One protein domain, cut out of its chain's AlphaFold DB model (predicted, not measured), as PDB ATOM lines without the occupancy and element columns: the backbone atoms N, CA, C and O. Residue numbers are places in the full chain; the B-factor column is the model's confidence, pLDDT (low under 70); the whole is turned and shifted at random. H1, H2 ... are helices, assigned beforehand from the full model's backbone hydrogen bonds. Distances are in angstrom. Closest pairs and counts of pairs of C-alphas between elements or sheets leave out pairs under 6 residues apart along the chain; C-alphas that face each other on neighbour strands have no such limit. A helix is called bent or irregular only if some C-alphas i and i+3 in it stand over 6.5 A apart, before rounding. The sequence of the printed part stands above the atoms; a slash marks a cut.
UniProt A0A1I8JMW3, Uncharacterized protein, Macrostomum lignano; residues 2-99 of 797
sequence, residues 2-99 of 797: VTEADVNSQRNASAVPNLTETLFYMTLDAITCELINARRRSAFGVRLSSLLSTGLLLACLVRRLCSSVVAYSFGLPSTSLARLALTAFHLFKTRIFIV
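Overview. This is residues 2 to 99 of the 797 residues of an uncharacterized protein of Macrostomum lignano (UniProt A0A1I8JMW3). One long helix, H2, runs along the greatest length, and H4 meets it near H2's beginning and H4's end to make a V, with short H3 near the V's open end. H6 packs across H4, H5 lies near H4's end, and H1 precedes H2. The 98 printed residues hold six named helices, H1 to H6 in chain order, and no named strand: all helix. The whole is loose, radius of gyration of the C-alphas 15.8 A, and elongated, spanning 52 by 29 by 23 A.

Along the chain. Find C-alpha 15 at (29.828, 35.894, 67.148); from there H2, residues 15 to 41, runs 39.2 A. H1 is residues 4 to 8 and H3 residues 48 to 52. H4, residues 55 to 73, spans 25.9 A; it is neither bent nor irregular, but only just: C-alphas 63 and 66 are 6.5 A apart. H5, residues 78 to 83, is irregular, with C-alphas 80 and 83 7.0 A apart. H6, residues 88 to 99, spans 17.8 A to C-alpha 99 at (5.509, 27.007, 72.982).

Arrangement. Look at residues 16 to 24 of H2, which alone touch H4: closest are C-alphas of Thr 20 and Ser 67, 5.3 A, at a steep tilt of 54 degrees, opposite ways. H4 touches H6, closest C-alphas Cys 60 and Leu 91, 7.1 A, only just about perpendicular at 70.3 degrees. H2 and H6 are apart. H1, H2 and H3 have every O i to N i+4 pair within hydrogen-bond range; H4 has 12 of 15, H5 0 of 2 with 2 of 3 O i to N i+3 pairs, and H6 3 of 8 with 4 of 9.

Size, cuts and confidence. The C-alphas of Gln 10 and Ala 43, farthest apart, are 52.0 A apart. The printed part has no cut and no long link. Confidence is low at residues 78 to 99, among others.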
ATOM      1  N   VAL A   2      24.142  43.551  68.457       63.19
ATOM      2  CA  VAL A   2      24.862  42.939  67.331       63.19
ATOM      3  C   VAL A   2      23.954  43.185  66.137       63.19
ATOM      4  O   VAL A   2      22.748  42.957  66.256       63.19
ATOM      5  N   THR A   3      24.491  43.743  65.064       77.50
ATOM      6  CA  THR A   3      23.755  44.038  63.834       77.50
ATOM      7  C   THR A   3      23.947  42.915  62.819       77.50
ATOM      8  O   THR A   3      24.856  42.095  62.929       77.50
ATOM      9  N   GLU A   4      23.096  42.878  61.799       69.38
ATOM     10  CA  GLU A   4      23.234  41.937  60.684       69.38
ATOM     11  C   GLU A   4      24.562  42.133  59.924       69.38
ATOM     12  O   GLU A   4      25.221  41.166  59.542       69.38
ATOM     13  N   ALA A   5      25.021  43.386  59.800       72.06
ATOM     14  CA  ALA A   5      26.318  43.730  59.217       72.06
ATOM     15  C   ALA A   5      27.502  43.165  60.026       72.06
ATOM     16  O   ALA A   5      28.494  42.731  59.437       72.06
ATOM     17  N   ASP A   6      27.388  43.105  61.359       69.44
ATOM     18  CA  ASP A   6      28.420  42.505  62.211       69.44
ATOM     19  C   ASP A   6      28.553  40.994  61.969       69.44
ATOM     20  O   ASP A   6      29.658  40.468  62.052       69.44
ATOM     21  N   VAL A   7      27.459  40.285  61.664       68.75
ATOM     22  CA  VAL A   7      27.473  38.819  61.475       68.75
ATOM     23  C   VAL A   7      27.845  38.416  60.047       68.75
ATOM     24  O   VAL A   7      28.537  37.417  59.863       68.75
ATOM     25  N   ASN A   8      27.475  39.216  59.044       73.19
ATOM     26  CA  ASN A   8      27.864  38.978  57.648       73.19
ATOM     27  C   ASN A   8      29.351  39.291  57.362       73.19
ATOM     28  O   ASN A   8      29.885  38.900  56.322       73.19
ATOM     29  N   SER A   9      30.058  39.944  58.291       77.50
ATOM     30  CA  SER A   9      31.519  40.070  58.256       77.50
ATOM     31  C   SER A   9      32.197  38.720  58.527       77.50
ATOM     32  O   SER A   9      32.126  38.195  59.639       77.50
ATOM     33  N   GLN A  10      32.947  38.186  57.553       50.75
ATOM     34  CA  GLN A  10      33.678  36.908  57.685       50.75
ATOM     35  C   GLN A  10      34.615  36.825  58.908       50.75
ATOM     36  O   GLN A  10      34.943  35.726  59.352       50.75
ATOM     37  N   ARG A  11      35.041  37.961  59.479       53.00
ATOM     38  CA  ARG A  11      35.876  37.993  60.695       53.00
ATOM     39  C   ARG A  11      35.124  37.569  61.964       53.00
ATOM     40  O   ARG A  11      35.767  37.183  62.934       53.00
ATOM     41  N   ASN A  12      33.791  37.586  61.952       65.88
ATOM     42  CA  ASN A  12      32.944  37.382  63.129       65.88
ATOM     43  C   ASN A  12      32.287  35.989  63.187       65.88
ATOM     44  O   ASN A  12      31.238  35.812  63.806       65.88
ATOM     45  N   ALA A  13      32.935  34.962  62.626       76.44
ATOM     46  CA  ALA A  13      32.505  33.563  62.762       76.44
ATOM     47  C   ALA A  13      32.375  33.090  64.235       76.44
ATOM     48  O   ALA A  13      31.656  32.133  64.518       76.44
ATOM     49  N   SER A  14      33.025  33.782  65.177       85.62
ATOM     50  CA  SER A  14      32.905  33.601  66.630       85.62
ATOM     51  C   SER A  14      31.672  34.272  67.263       85.62
ATOM     52  O   SER A  14      31.274  33.893  68.361       85.62
ATOM     53  N   ALA A  15      31.009  35.222  66.595       86.81
ATOM     54  CA  ALA A  15      29.828  35.894  67.148       86.81
ATOM     55  C   ALA A  15      28.605  34.961  67.215       86.81
ATOM     56  O   ALA A  15      27.858  34.980  68.193       86.81
ATOM     57  N   VAL A  16      28.424  34.103  66.203       88.88
ATOM     58  CA  VAL A  16      27.319  33.132  66.109       88.88
ATOM     59  C   VAL A  16      27.313  32.103  67.258       88.88
ATOM     60  O   VAL A  16      26.253  31.936  67.875       88.88
ATOM     61  N   PRO A  17      28.428  31.421  67.610       91.44
ATOM     62  CA  PRO A  17      28.452  30.542  68.779       91.44
ATOM     63  C   PRO A  17      28.258  31.315  70.093       91.44
ATOM     64  O   PRO A  17      27.464  30.867  70.913       91.44
ATOM     65  N   ASN A  18      28.853  32.502  70.262       92.88
ATOM     66  CA  ASN A  18      28.692  33.304  71.486       92.88
ATOM     67  C   ASN A  18      27.228  33.749  71.708       92.88
ATOM     68  O   ASN A  18      26.713  33.695  72.827       92.88
ATOM     69  N   LEU A  19      26.520  34.136  70.639       93.06
ATOM     70  CA  LEU A  19      25.074  34.405  70.668       93.06
ATOM     71  C   LEU A  19      24.256  33.140  70.967       93.06
ATOM     72  O   LEU A  19      23.299  33.198  71.739       93.06
ATOM     73  N   THR A  20      24.646  31.998  70.396       93.88
ATOM     74  CA  THR A  20      24.001  30.696  70.640       93.88
ATOM     75  C   THR A  20      24.136  30.263  72.101       93.88
ATOM     76  O   THR A  20      23.165  29.783  72.686       93.88
ATOM     77  N   GLU A  21      25.311  30.455  72.699       94.25
ATOM     78  CA  GLU A  21      25.596  30.146  74.100       94.25
ATOM     79  C   GLU A  21      24.869  31.106  75.057       94.25
ATOM     80  O   GLU A  21      24.235  30.661  76.012       94.25
ATOM     81  N   THR A  22      24.853  32.408  74.749       94.25
ATOM     82  CA  THR A  22      24.099  33.406  75.530       94.25
ATOM     83  C   THR A  22      22.602  33.073  75.556       94.25
ATOM     84  O   THR A  22      21.981  33.046  76.618       94.25
ATOM     85  N   LEU A  23      22.019  32.764  74.391       93.38
ATOM     86  CA  LEU A  23      20.606  32.394  74.275       93.38
ATOM     87  C   LEU A  23      20.309  31.035  74.937       93.38
ATOM     88  O   LEU A  23      19.219  30.839  75.475       93.38
ATOM     89  N   PHE A  24      21.286  30.124  74.973       95.69
ATOM     90  CA  PHE A  24      21.183  28.874  75.721       95.69
ATOM     91  C   PHE A  24      21.103  29.091  77.236       95.69
ATOM     92  O   PHE A  24      20.167  28.566  77.840       95.69
ATOM     93  N   TYR A  25      22.005  29.867  77.851       94.69
ATOM     94  CA  TYR A  25      21.944  30.102  79.302       94.69
ATOM     95  C   TYR A  25      20.647  30.816  79.709       94.69
ATOM     96  O   TYR A  25      19.970  30.352  80.620       94.69
ATOM     97  N   MET A  26      20.217  31.838  78.955       93.19
ATOM     98  CA  MET A  26      18.920  32.504  79.172       93.19
ATOM     99  C   MET A  26      17.735  31.518  79.121       93.19
ATOM    100  O   MET A  26      16.826  31.586  79.948       93.19
ATOM    101  N   THR A  27      17.757  30.564  78.182       91.94
ATOM    102  CA  THR A  27      16.731  29.510  78.082       91.94
ATOM    103  C   THR A  27      16.809  28.529  79.259       91.94
ATOM    104  O   THR A  27      15.780  28.092  79.780       91.94
ATOM    105  N   LEU A  28      18.020  28.176  79.698       93.38
ATOM    106  CA  LEU A  28      18.257  27.250  80.807       93.38
ATOM    107  C   LEU A  28      17.810  27.840  82.153       93.38
ATOM    108  O   LEU A  28      17.213  27.122  82.960       93.38
ATOM    109  N   ASP A  29      18.035  29.136  82.370       93.25
ATOM    110  CA  ASP A  29      17.585  29.864  83.559       93.25
ATOM    111  C   ASP A  29      16.057  29.979  83.598       93.25
ATOM    112  O   ASP A  29      15.452  29.689  84.631       93.25
ATOM    113  N   ALA A  30      15.405  30.291  82.470       90.12
ATOM    114  CA  ALA A  30      13.942  30.309  82.375       90.12
ATOM    115  C   ALA A  30      13.321  28.937  82.715       90.12
ATOM    116  O   ALA A  30      12.420  28.845  83.555       90.12
ATOM    117  N   ILE A  31      13.860  27.854  82.139       90.31
ATOM    118  CA  ILE A  31      13.454  26.472  82.452       90.31
ATOM    119  C   ILE A  31      13.708  26.145  83.933       90.31
ATOM    120  O   ILE A  31      12.882  25.497  84.580       90.31
ATOM    121  N   THR A  32      14.829  26.597  84.498       90.44
ATOM    122  CA  THR A  32      15.180  26.356  85.906       90.44
ATOM    123  C   THR A  32      14.236  27.091  86.860       90.44
ATOM    124  O   THR A  32      13.776  26.492  87.837       90.44
ATOM    125  N   CYS A  33      13.869  28.336  86.553       87.94
ATOM    126  CA  CYS A  33      12.872  29.107  87.294       87.94
ATOM    127  C   CYS A  33      11.499  28.421  87.303       87.94
ATOM    128  O   CYS A  33      10.929  28.235  88.382       87.94
ATOM    129  N   GLU A  34      10.991  27.954  86.156       88.38
ATOM    130  CA  GLU A  34       9.709  27.234  86.151       88.38
ATOM    131  C   GLU A  34       9.785  25.849  86.805       88.38
ATOM    132  O   GLU A  34       8.842  25.455  87.491       88.38
ATOM    133  N   LEU A  35      10.912  25.132  86.733       87.06
ATOM    134  CA  LEU A  35      11.095  23.898  87.513       87.06
ATOM    135  C   LEU A  35      11.107  24.167  89.031       87.06
ATOM    136  O   LEU A  35      10.586  23.358  89.806       87.06
ATOM    137  N   ILE A  36      11.634  25.311  89.478       88.75
ATOM    138  CA  ILE A  36      11.560  25.752  90.882       88.75
ATOM    139  C   ILE A  36      10.115  26.123  91.263       88.75
ATOM    140  O   ILE A  36       9.646  25.716  92.332       88.75
ATOM    141  N   ASN A  37       9.377  26.820  90.395       84.62
ATOM    142  CA  ASN A  37       7.968  27.163  90.621       84.62
ATOM    143  C   ASN A  37       7.065  25.916  90.644       84.62
ATOM    144  O   ASN A  37       6.257  25.753  91.562       84.62
ATOM    145  N   ALA A  38       7.251  24.977  89.717       84.12
ATOM    146  CA  ALA A  38       6.558  23.691  89.689       84.12
ATOM    147  C   ALA A  38       6.855  22.841  90.938       84.12
ATOM    148  O   ALA A  38       5.942  22.227  91.499       84.12
ATOM    149  N   ARG A  39       8.099  22.861  91.440       85.75
ATOM    150  CA  ARG A  39       8.483  22.207  92.706       85.75
ATOM    151  C   ARG A  39       7.860  22.872  93.942       85.75
ATOM    152  O   ARG A  39       7.631  22.188  94.934       85.75
ATOM    153  N   ARG A  40       7.561  24.176  93.906       82.81
ATOM    154  CA  ARG A  40       6.785  24.861  94.964       82.81
ATOM    155  C   ARG A  40       5.285  24.544  94.892       82.81
ATOM    156  O   ARG A  40       4.630  24.512  95.927       82.81
ATOM    157  N   ARG A  41       4.748  24.311  93.688       81.94
ATOM    158  CA  ARG A  41       3.319  24.034  93.436       81.94
ATOM    159  C   ARG A  41       2.926  22.553  93.565       81.94
ATOM    160  O   ARG A  41       1.741  22.267  93.711       81.94
ATOM    161  N   SER A  42       3.871  21.610  93.495       61.62
ATOM    162  CA  SER A  42       3.579  20.168  93.454       61.62
ATOM    163  C   SER A  42       4.402  19.347  94.453       61.62
ATOM    164  O   SER A  42       5.578  19.603  94.688       61.62
ATOM    165  N   ALA A  43       3.790  18.300  95.016       49.31
ATOM    166  CA  ALA A  43       4.425  17.411  95.998       49.31
ATOM    167  C   ALA A  43       5.424  16.396  95.388       49.31
ATOM    168  O   ALA A  43       5.895  15.496  96.083       49.31
ATOM    169  N   PHE A  44       5.748  16.506  94.095       46.75
ATOM    170  CA  PHE A  44       6.644  15.578  93.403       46.75
ATOM    171  C   PHE A  44       8.098  16.058  93.476       46.75
ATOM    172  O   PHE A  44       8.519  16.960  92.756       46.75
ATOM    173  N   GLY A  45       8.885  15.411  94.338       59.34
ATOM    174  CA  GLY A  45      10.301  15.710  94.580       59.34
ATOM    175  C   GLY A  45      11.260  15.301  93.455       59.34
ATOM    176  O   GLY A  45      12.250  14.619  93.722       59.34
ATOM    177  N   VAL A  46      10.996  15.707  92.209       72.31
ATOM    178  CA  VAL A  46      11.934  15.523  91.088       72.31
ATOM    179  C   VAL A  46      13.216  16.309  91.379       72.31
ATOM    180  O   VAL A  46      13.185  17.513  91.641       72.31
ATOM    181  N   ARG A  47      14.368  15.630  91.355       81.44
ATOM    182  CA  ARG A  47      15.669  16.268  91.583       81.44
ATOM    183  C   ARG A  47      16.107  16.991  90.310       81.44
ATOM    184  O   ARG A  47      16.383  16.351  89.303       81.44
ATOM    185  N   LEU A  48      16.226  18.320  90.372       80.94
ATOM    186  CA  LEU A  48      16.700  19.153  89.255       80.94
ATOM    187  C   LEU A  48      18.028  18.634  88.665       80.94
ATOM    188  O   LEU A  48      18.210  18.626  87.451       80.94
ATOM    189  N   SER A  49      18.914  18.104  89.516       79.00
ATOM    190  CA  SER A  49      20.195  17.523  89.108       79.00
ATOM    191  C   SER A  49      20.080  16.344  88.139       79.00
ATOM    192  O   SER A  49      20.926  16.253  87.260       79.00
ATOM    193  N   SER A  50      19.050  15.485  88.212       83.81
ATOM    194  CA  SER A  50      18.892  14.382  87.242       83.81
ATOM    195  C   SER A  50      18.382  14.850  85.876       83.81
ATOM    196  O   SER A  50      18.611  14.199  84.858       83.81
ATOM    197  N   LEU A  51      17.682  15.989  85.841       81.94
ATOM    198  CA  LEU A  51      17.205  16.597  84.600       81.94
ATOM    199  C   LEU A  51      18.360  17.329  83.900       81.94
ATOM    200  O   LEU A  51      18.590  17.107  82.713       81.94
ATOM    201  N   LEU A  52      19.160  18.093  84.654       83.44
ATOM    202  CA  LEU A  52      20.368  18.757  84.147       83.44
ATOM    203  C   LEU A  52      21.499  17.772  83.789       83.44
ATOM    204  O   LEU A  52      22.198  17.994  82.804       83.44
ATOM    205  N   SER A  53      21.651  16.648  84.504       87.06
ATOM    206  CA  SER A  53      22.631  15.604  84.147       87.06
ATOM    207  C   SER A  53      22.258  14.819  82.885       87.06
ATOM    208  O   SER A  53      23.058  14.022  82.394       87.06
ATOM    209  N   THR A  54      21.050  15.004  82.343       90.00
ATOM    210  CA  THR A  54      20.641  14.374  81.084       90.00
ATOM    211  C   THR A  54      21.253  15.148  79.915       90.00
ATOM    212  O   THR A  54      20.599  15.976  79.283       90.00
ATOM    213  N   GLY A  55      22.519  14.861  79.596       87.44
ATOM    214  CA  GLY A  55      23.285  15.567  78.556       87.44
ATOM    215  C   GLY A  55      22.622  15.606  77.169       87.44
ATOM    216  O   GLY A  55      22.875  16.524  76.396       87.44
ATOM    217  N   LEU A  56      21.709  14.673  76.866       84.69
ATOM    218  CA  LEU A  56      20.891  14.698  75.647       84.69
ATOM    219  C   LEU A  56      19.906  15.884  75.614       84.69
ATOM    220  O   LEU A  56      19.693  16.458  74.548       84.69
ATOM    221  N   LEU A  57      19.336  16.282  76.757       86.00
ATOM    222  CA  LEU A  57      18.466  17.460  76.870       86.00
ATOM    223  C   LEU A  57      19.277  18.745  76.667       86.00
ATOM    224  O   LEU A  57      18.893  19.586  75.854       86.00
ATOM    225  N   LEU A  58      20.442  18.837  77.316       88.19
ATOM    226  CA  LEU A  58      21.382  19.951  77.158       88.19
ATOM    227  C   LEU A  58      21.832  20.095  75.692       88.19
ATOM    228  O   LEU A  58      21.738  21.173  75.108       88.19
ATOM    229  N   ALA A  59      22.218  18.985  75.055       84.62
ATOM    230  CA  ALA A  59      22.607  18.953  73.647       84.62
ATOM    231  C   ALA A  59      21.457  19.338  72.697       84.62
ATOM    232  O   ALA A  59      21.704  20.007  71.695       84.62
ATOM    233  N   CYS A  60      20.206  18.962  72.994       87.25
ATOM    234  CA  CYS A  60      19.049  19.377  72.193       87.25
ATOM    235  C   CYS A  60      18.762  20.884  72.315       87.25
ATOM    236  O   CYS A  60      18.439  21.515  71.305       87.25
ATOM    237  N   LEU A  61      18.914  21.461  73.515       86.56
ATOM    238  CA  LEU A  61      18.777  22.901  73.751       86.56
ATOM    239  C   LEU A  61      19.865  23.688  73.005       86.56
ATOM    240  O   LEU A  61      19.541  24.395  72.047       86.56
ATOM    241  N   VAL A  62      21.142  23.518  73.378       84.38
ATOM    242  CA  VAL A  62      22.288  24.243  72.788       84.38
ATOM    243  C   VAL A  62      22.299  24.098  71.263       84.38
ATOM    244  O   VAL A  62      22.256  25.075  70.513       84.38
ATOM    245  N   ARG A  63      22.353  22.848  70.788       77.81
ATOM    246  CA  ARG A  63      22.813  22.536  69.431       77.81
ATOM    247  C   ARG A  63      21.734  22.674  68.365       77.81
ATOM    248  O   ARG A  63      22.063  22.656  67.183       77.81
ATOM    249  N   ARG A  64      20.454  22.735  68.748       77.81
ATOM    250  CA  ARG A  64      19.357  22.660  67.769       77.81
ATOM    251  C   ARG A  64      18.136  23.514  68.066       77.81
ATOM    252  O   ARG A  64      17.432  23.828  67.115       77.81
ATOM    253  N   LEU A  65      17.896  23.938  69.304       88.69
ATOM    254  CA  LEU A  65      16.986  25.057  69.557       88.69
ATOM    255  C   LEU A  65      17.747  26.368  69.387       88.69
ATOM    256  O   LEU A  65      17.569  27.019  68.359       88.69
ATOM    257  N   CYS A  66      18.673  26.672  70.299       92.38
ATOM    258  CA  CYS A  66      19.376  27.957  70.348       92.38
ATOM    259  C   CYS A  66      20.112  28.255  69.033       92.38
ATOM    260  O   CYS A  66      19.902  29.302  68.425       92.38
ATOM    261  N   SER A  67      20.870  27.279  68.520       90.56
ATOM    262  CA  SER A  67      21.571  27.411  67.235       90.56
ATOM    263  C   SER A  67      20.629  27.598  66.035       90.56
ATOM    264  O   SER A  67      20.985  28.319  65.108       90.56
ATOM    265  N   SER A  68      19.421  27.012  66.035       90.00
ATOM    266  CA  SER A  68      18.473  27.196  64.919       90.00
ATOM    267  C   SER A  68      17.727  28.528  64.983       90.00
ATOM    268  O   SER A  68      17.456  29.100  63.933       90.00
ATOM    269  N   VAL A  69      17.452  29.046  66.186       91.88
ATOM    270  CA  VAL A  69      16.896  30.394  66.382       91.88
ATOM    271  C   VAL A  69      17.909  31.435  65.907       91.88
ATOM    272  O   VAL A  69      17.570  32.276  65.083       91.88
ATOM    273  N   VAL A  70      19.173  31.321  66.333       92.69
ATOM    274  CA  VAL A  70      20.255  32.204  65.870       92.69
ATOM    275  C   VAL A  70      20.450  32.094  64.352       92.69
ATOM    276  O   VAL A  70      20.467  33.115  63.674       92.69
ATOM    277  N   ALA A  71      20.528  30.883  63.790       88.50
ATOM    278  CA  ALA A  71      20.697  30.700  62.346       88.50
ATOM    279  C   ALA A  71      19.525  31.265  61.523       88.50
ATOM    280  O   ALA A  71      19.758  31.874  60.482       88.50
ATOM    281  N   TYR A  72      18.283  31.107  61.994       89.56
ATOM    282  CA  TYR A  72      17.095  31.657  61.339       89.56
ATOM    283  C   TYR A  72      17.078  33.192  61.380       89.56
ATOM    284  O   TYR A  72      16.851  33.824  60.351       89.56
ATOM    285  N   SER A  73      17.397  33.794  62.532       89.62
ATOM    286  CA  SER A  73      17.466  35.254  62.700       89.62
ATOM    287  C   SER A  73      18.567  35.937  61.878       89.62
ATOM    288  O   SER A  73      18.487  37.141  61.667       89.62
ATOM    289  N   PHE A  74      19.568  35.188  61.398       90.00
ATOM    290  CA  PHE A  74      20.606  35.670  60.474       90.00
ATOM    291  C   PHE A  74      20.479  35.079  59.055       90.00
ATOM    292  O   PHE A  74      21.447  35.078  58.299       90.00
ATOM    293  N   GLY A  75      19.311  34.534  58.689       88.44
ATOM    294  CA  GLY A  75      19.027  34.054  57.329       88.44
ATOM    295  C   GLY A  75      19.909  32.896  56.835       88.44
ATOM    296  O   GLY A  75      19.944  32.621  55.635       88.44
ATOM    297  N   LEU A  76      20.635  32.211  57.727       86.94
ATOM    298  CA  LEU A  76      21.638  31.221  57.342       86.94
ATOM    299  C   LEU A  76      20.982  29.975  56.716       86.94
ATOM    300  O   LEU A  76      20.033  29.420  57.284       86.94
ATOM    301  N   PRO A  77      21.492  29.471  55.574       75.88
ATOM    302  CA  PRO A  77      20.869  28.360  54.868       75.88
ATOM    303  C   PRO A  77      20.871  27.078  55.710       75.88
ATOM    304  O   PRO A  77      21.888  26.651  56.270       75.88
ATOM    305  N   SER A  78      19.710  26.424  55.757       56.41
ATOM    306  CA  SER A  78      19.419  25.269  56.620       56.41
ATOM    307  C   SER A  78      20.253  24.016  56.321       56.41
ATOM    308  O   SER A  78      20.328  23.114  57.157       56.41
ATOM    309  N   THR A  79      20.940  23.972  55.175       47.53
ATOM    310  CA  THR A  79      21.924  22.940  54.808       47.53
ATOM    311  C   THR A  79      23.085  22.846  55.805       47.53
ATOM    312  O   THR A  79      23.614  21.757  56.031       47.53
ATOM    313  N   SER A  80      23.430  23.951  56.475       46.22
ATOM    314  CA  SER A  80      24.431  24.001  57.554       46.22
ATOM    315  C   SER A  80      24.105  23.078  58.743       46.22
ATOM    316  O   SER A  80      25.011  22.504  59.350       46.22
ATOM    317  N   LEU A  81      22.818  22.860  59.038       50.06
ATOM    318  CA  LEU A  81      22.340  22.052  60.169       50.06
ATOM    319  C   LEU A  81      22.319  20.535  59.887       50.06
ATOM    320  O   LEU A  81      22.035  19.750  60.793       50.06
ATOM    321  N   ALA A  82      22.603  20.098  58.655       40.94
ATOM    322  CA  ALA A  82      22.418  18.705  58.233       40.94
ATOM    323  C   ALA A  82      23.509  17.724  58.715       40.94
ATOM    324  O   ALA A  82      23.305  16.513  58.671       40.94
ATOM    325  N   ARG A  83      24.670  18.211  59.179       42.19
ATOM    326  CA  ARG A  83      25.886  17.391  59.379       42.19
ATOM    327  C   ARG A  83      25.885  16.437  60.588       42.19
ATOM    328  O   ARG A  83      26.892  15.774  60.816       42.19
ATOM    329  N   LEU A  84      24.826  16.384  61.403       38.34
ATOM    330  CA  LEU A  84      24.861  15.741  62.728       38.34
ATOM    331  C   LEU A  84      23.635  14.853  62.994       38.34
ATOM    332  O   LEU A  84      22.512  15.335  63.160       38.34
ATOM    333  N   ALA A  85      23.873  13.543  63.078       33.66
ATOM    334  CA  ALA A  85      22.840  12.529  63.265       33.66
ATOM    335  C   ALA A  85      22.306  12.490  64.710       33.66
ATOM    336  O   ALA A  85      22.964  12.005  65.626       33.66
ATOM    337  N   LEU A  86      21.073  12.966  64.899       45.50
ATOM    338  CA  LEU A  86      20.255  12.752  66.097       45.50
ATOM    339  C   LEU A  86      18.782  12.681  65.674       45.50
ATOM    340  O   LEU A  86      18.334  13.463  64.828       45.50
ATOM    341  N   THR A  87      18.042  11.709  66.213       42.28
ATOM    342  CA  THR A  87      16.744  11.283  65.666       42.28
ATOM    343  C   THR A  87      15.644  12.333  65.850       42.28
ATOM    344  O   THR A  87      15.520  12.976  66.895       42.28
ATOM    345  N   ALA A  88      14.797  12.487  64.824       39.09
ATOM    346  CA  ALA A  88      13.786  13.547  64.753       39.09
ATOM    347  C   ALA A  88      12.779  13.544  65.925       39.09
ATOM    348  O   ALA A  88      12.254  14.591  66.299       39.09
ATOM    349  N   PHE A  89      12.558  12.382  66.543       33.03
ATOM    350  CA  PHE A  89      11.626  12.184  67.654       33.03
ATOM    351  C   PHE A  89      11.955  13.016  68.906       33.03
ATOM    352  O   PHE A  89      11.045  13.532  69.558       33.03
ATOM    353  N   HIS A  90      13.238  13.204  69.238       41.94
ATOM    354  CA  HIS A  90      13.626  14.008  70.406       41.94
ATOM    355  C   HIS A  90      13.413  15.516  70.182       41.94
ATOM    356  O   HIS A  90      13.166  16.244  71.141       41.94
ATOM    357  N   LEU A  91      13.425  15.969  68.923       46.50
ATOM    358  CA  LEU A  91      13.250  17.375  68.534       46.50
ATOM    359  C   LEU A  91      11.814  17.870  68.742       46.50
ATOM    360  O   LEU A  91      11.585  19.032  69.064       46.50
ATOM    361  N   PHE A  92      10.839  16.985  68.518       37.00
ATOM    362  CA  PHE A  92       9.421  17.317  68.643       37.00
ATOM    363  C   PHE A  92       9.049  17.597  70.105       37.00
ATOM    364  O   PHE A  92       8.368  18.577  70.397       37.00
ATOM    365  N   LYS A  93       9.585  16.792  71.033       49.75
ATOM    366  CA  LYS A  93       9.349  16.949  72.474       49.75
ATOM    367  C   LYS A  93       9.863  18.284  73.014       49.75
ATOM    368  O   LYS A  93       9.150  18.926  73.775       49.75
ATOM    369  N   THR A  94      11.064  18.720  72.627       49.00
ATOM    370  CA  THR A  94      11.637  19.973  73.154       49.00
ATOM    371  C   THR A  94      10.997  21.232  72.570       49.00
ATOM    372  O   THR A  94      11.026  22.264  73.229       49.00
ATOM    373  N   ARG A  95      10.383  21.169  71.378       50.69
ATOM    374  CA  ARG A  95       9.643  22.311  70.808       50.69
ATOM    375  C   ARG A  95       8.312  22.584  71.515       50.69
ATOM    376  O   ARG A  95       8.002  23.745  71.746       50.69
ATOM    377  N   ILE A  96       7.553  21.545  71.879       48.69
ATOM    378  CA  ILE A  96       6.245  21.711  72.547       48.69
ATOM    379  C   ILE A  96       6.407  22.420  73.900       48.69
ATOM    380  O   ILE A  96       5.745  23.423  74.142       48.69
ATOM    381  N   PHE A  97       7.365  21.971  74.720       48.59
ATOM    382  CA  PHE A  97       7.630  22.523  76.057       48.59
ATOM    383  C   PHE A  97       7.962  24.026  76.095       48.59
ATOM    384  O   PHE A  97       7.839  24.631  77.154       48.59
ATOM    385  N   ILE A  98       8.403  24.625  74.981       47.78
ATOM    386  CA  ILE A  98       8.720  26.062  74.910       47.78
ATOM    387  C   ILE A  98       7.501  26.863  74.437       47.78
ATOM    388  O   ILE A  98       7.181  27.883  75.038       47.78
ATOM    389  N   VAL A  99       6.755  26.364  73.444       48.56
ATOM    390  CA  VAL A  99       5.509  27.007  72.982       48.56
ATOM    391  C   VAL A  99       4.454  27.050  74.096       48.56
ATOM    392  O   VAL A  99       3.736  28.037  74.217       48.56
TER     393      VAL A  99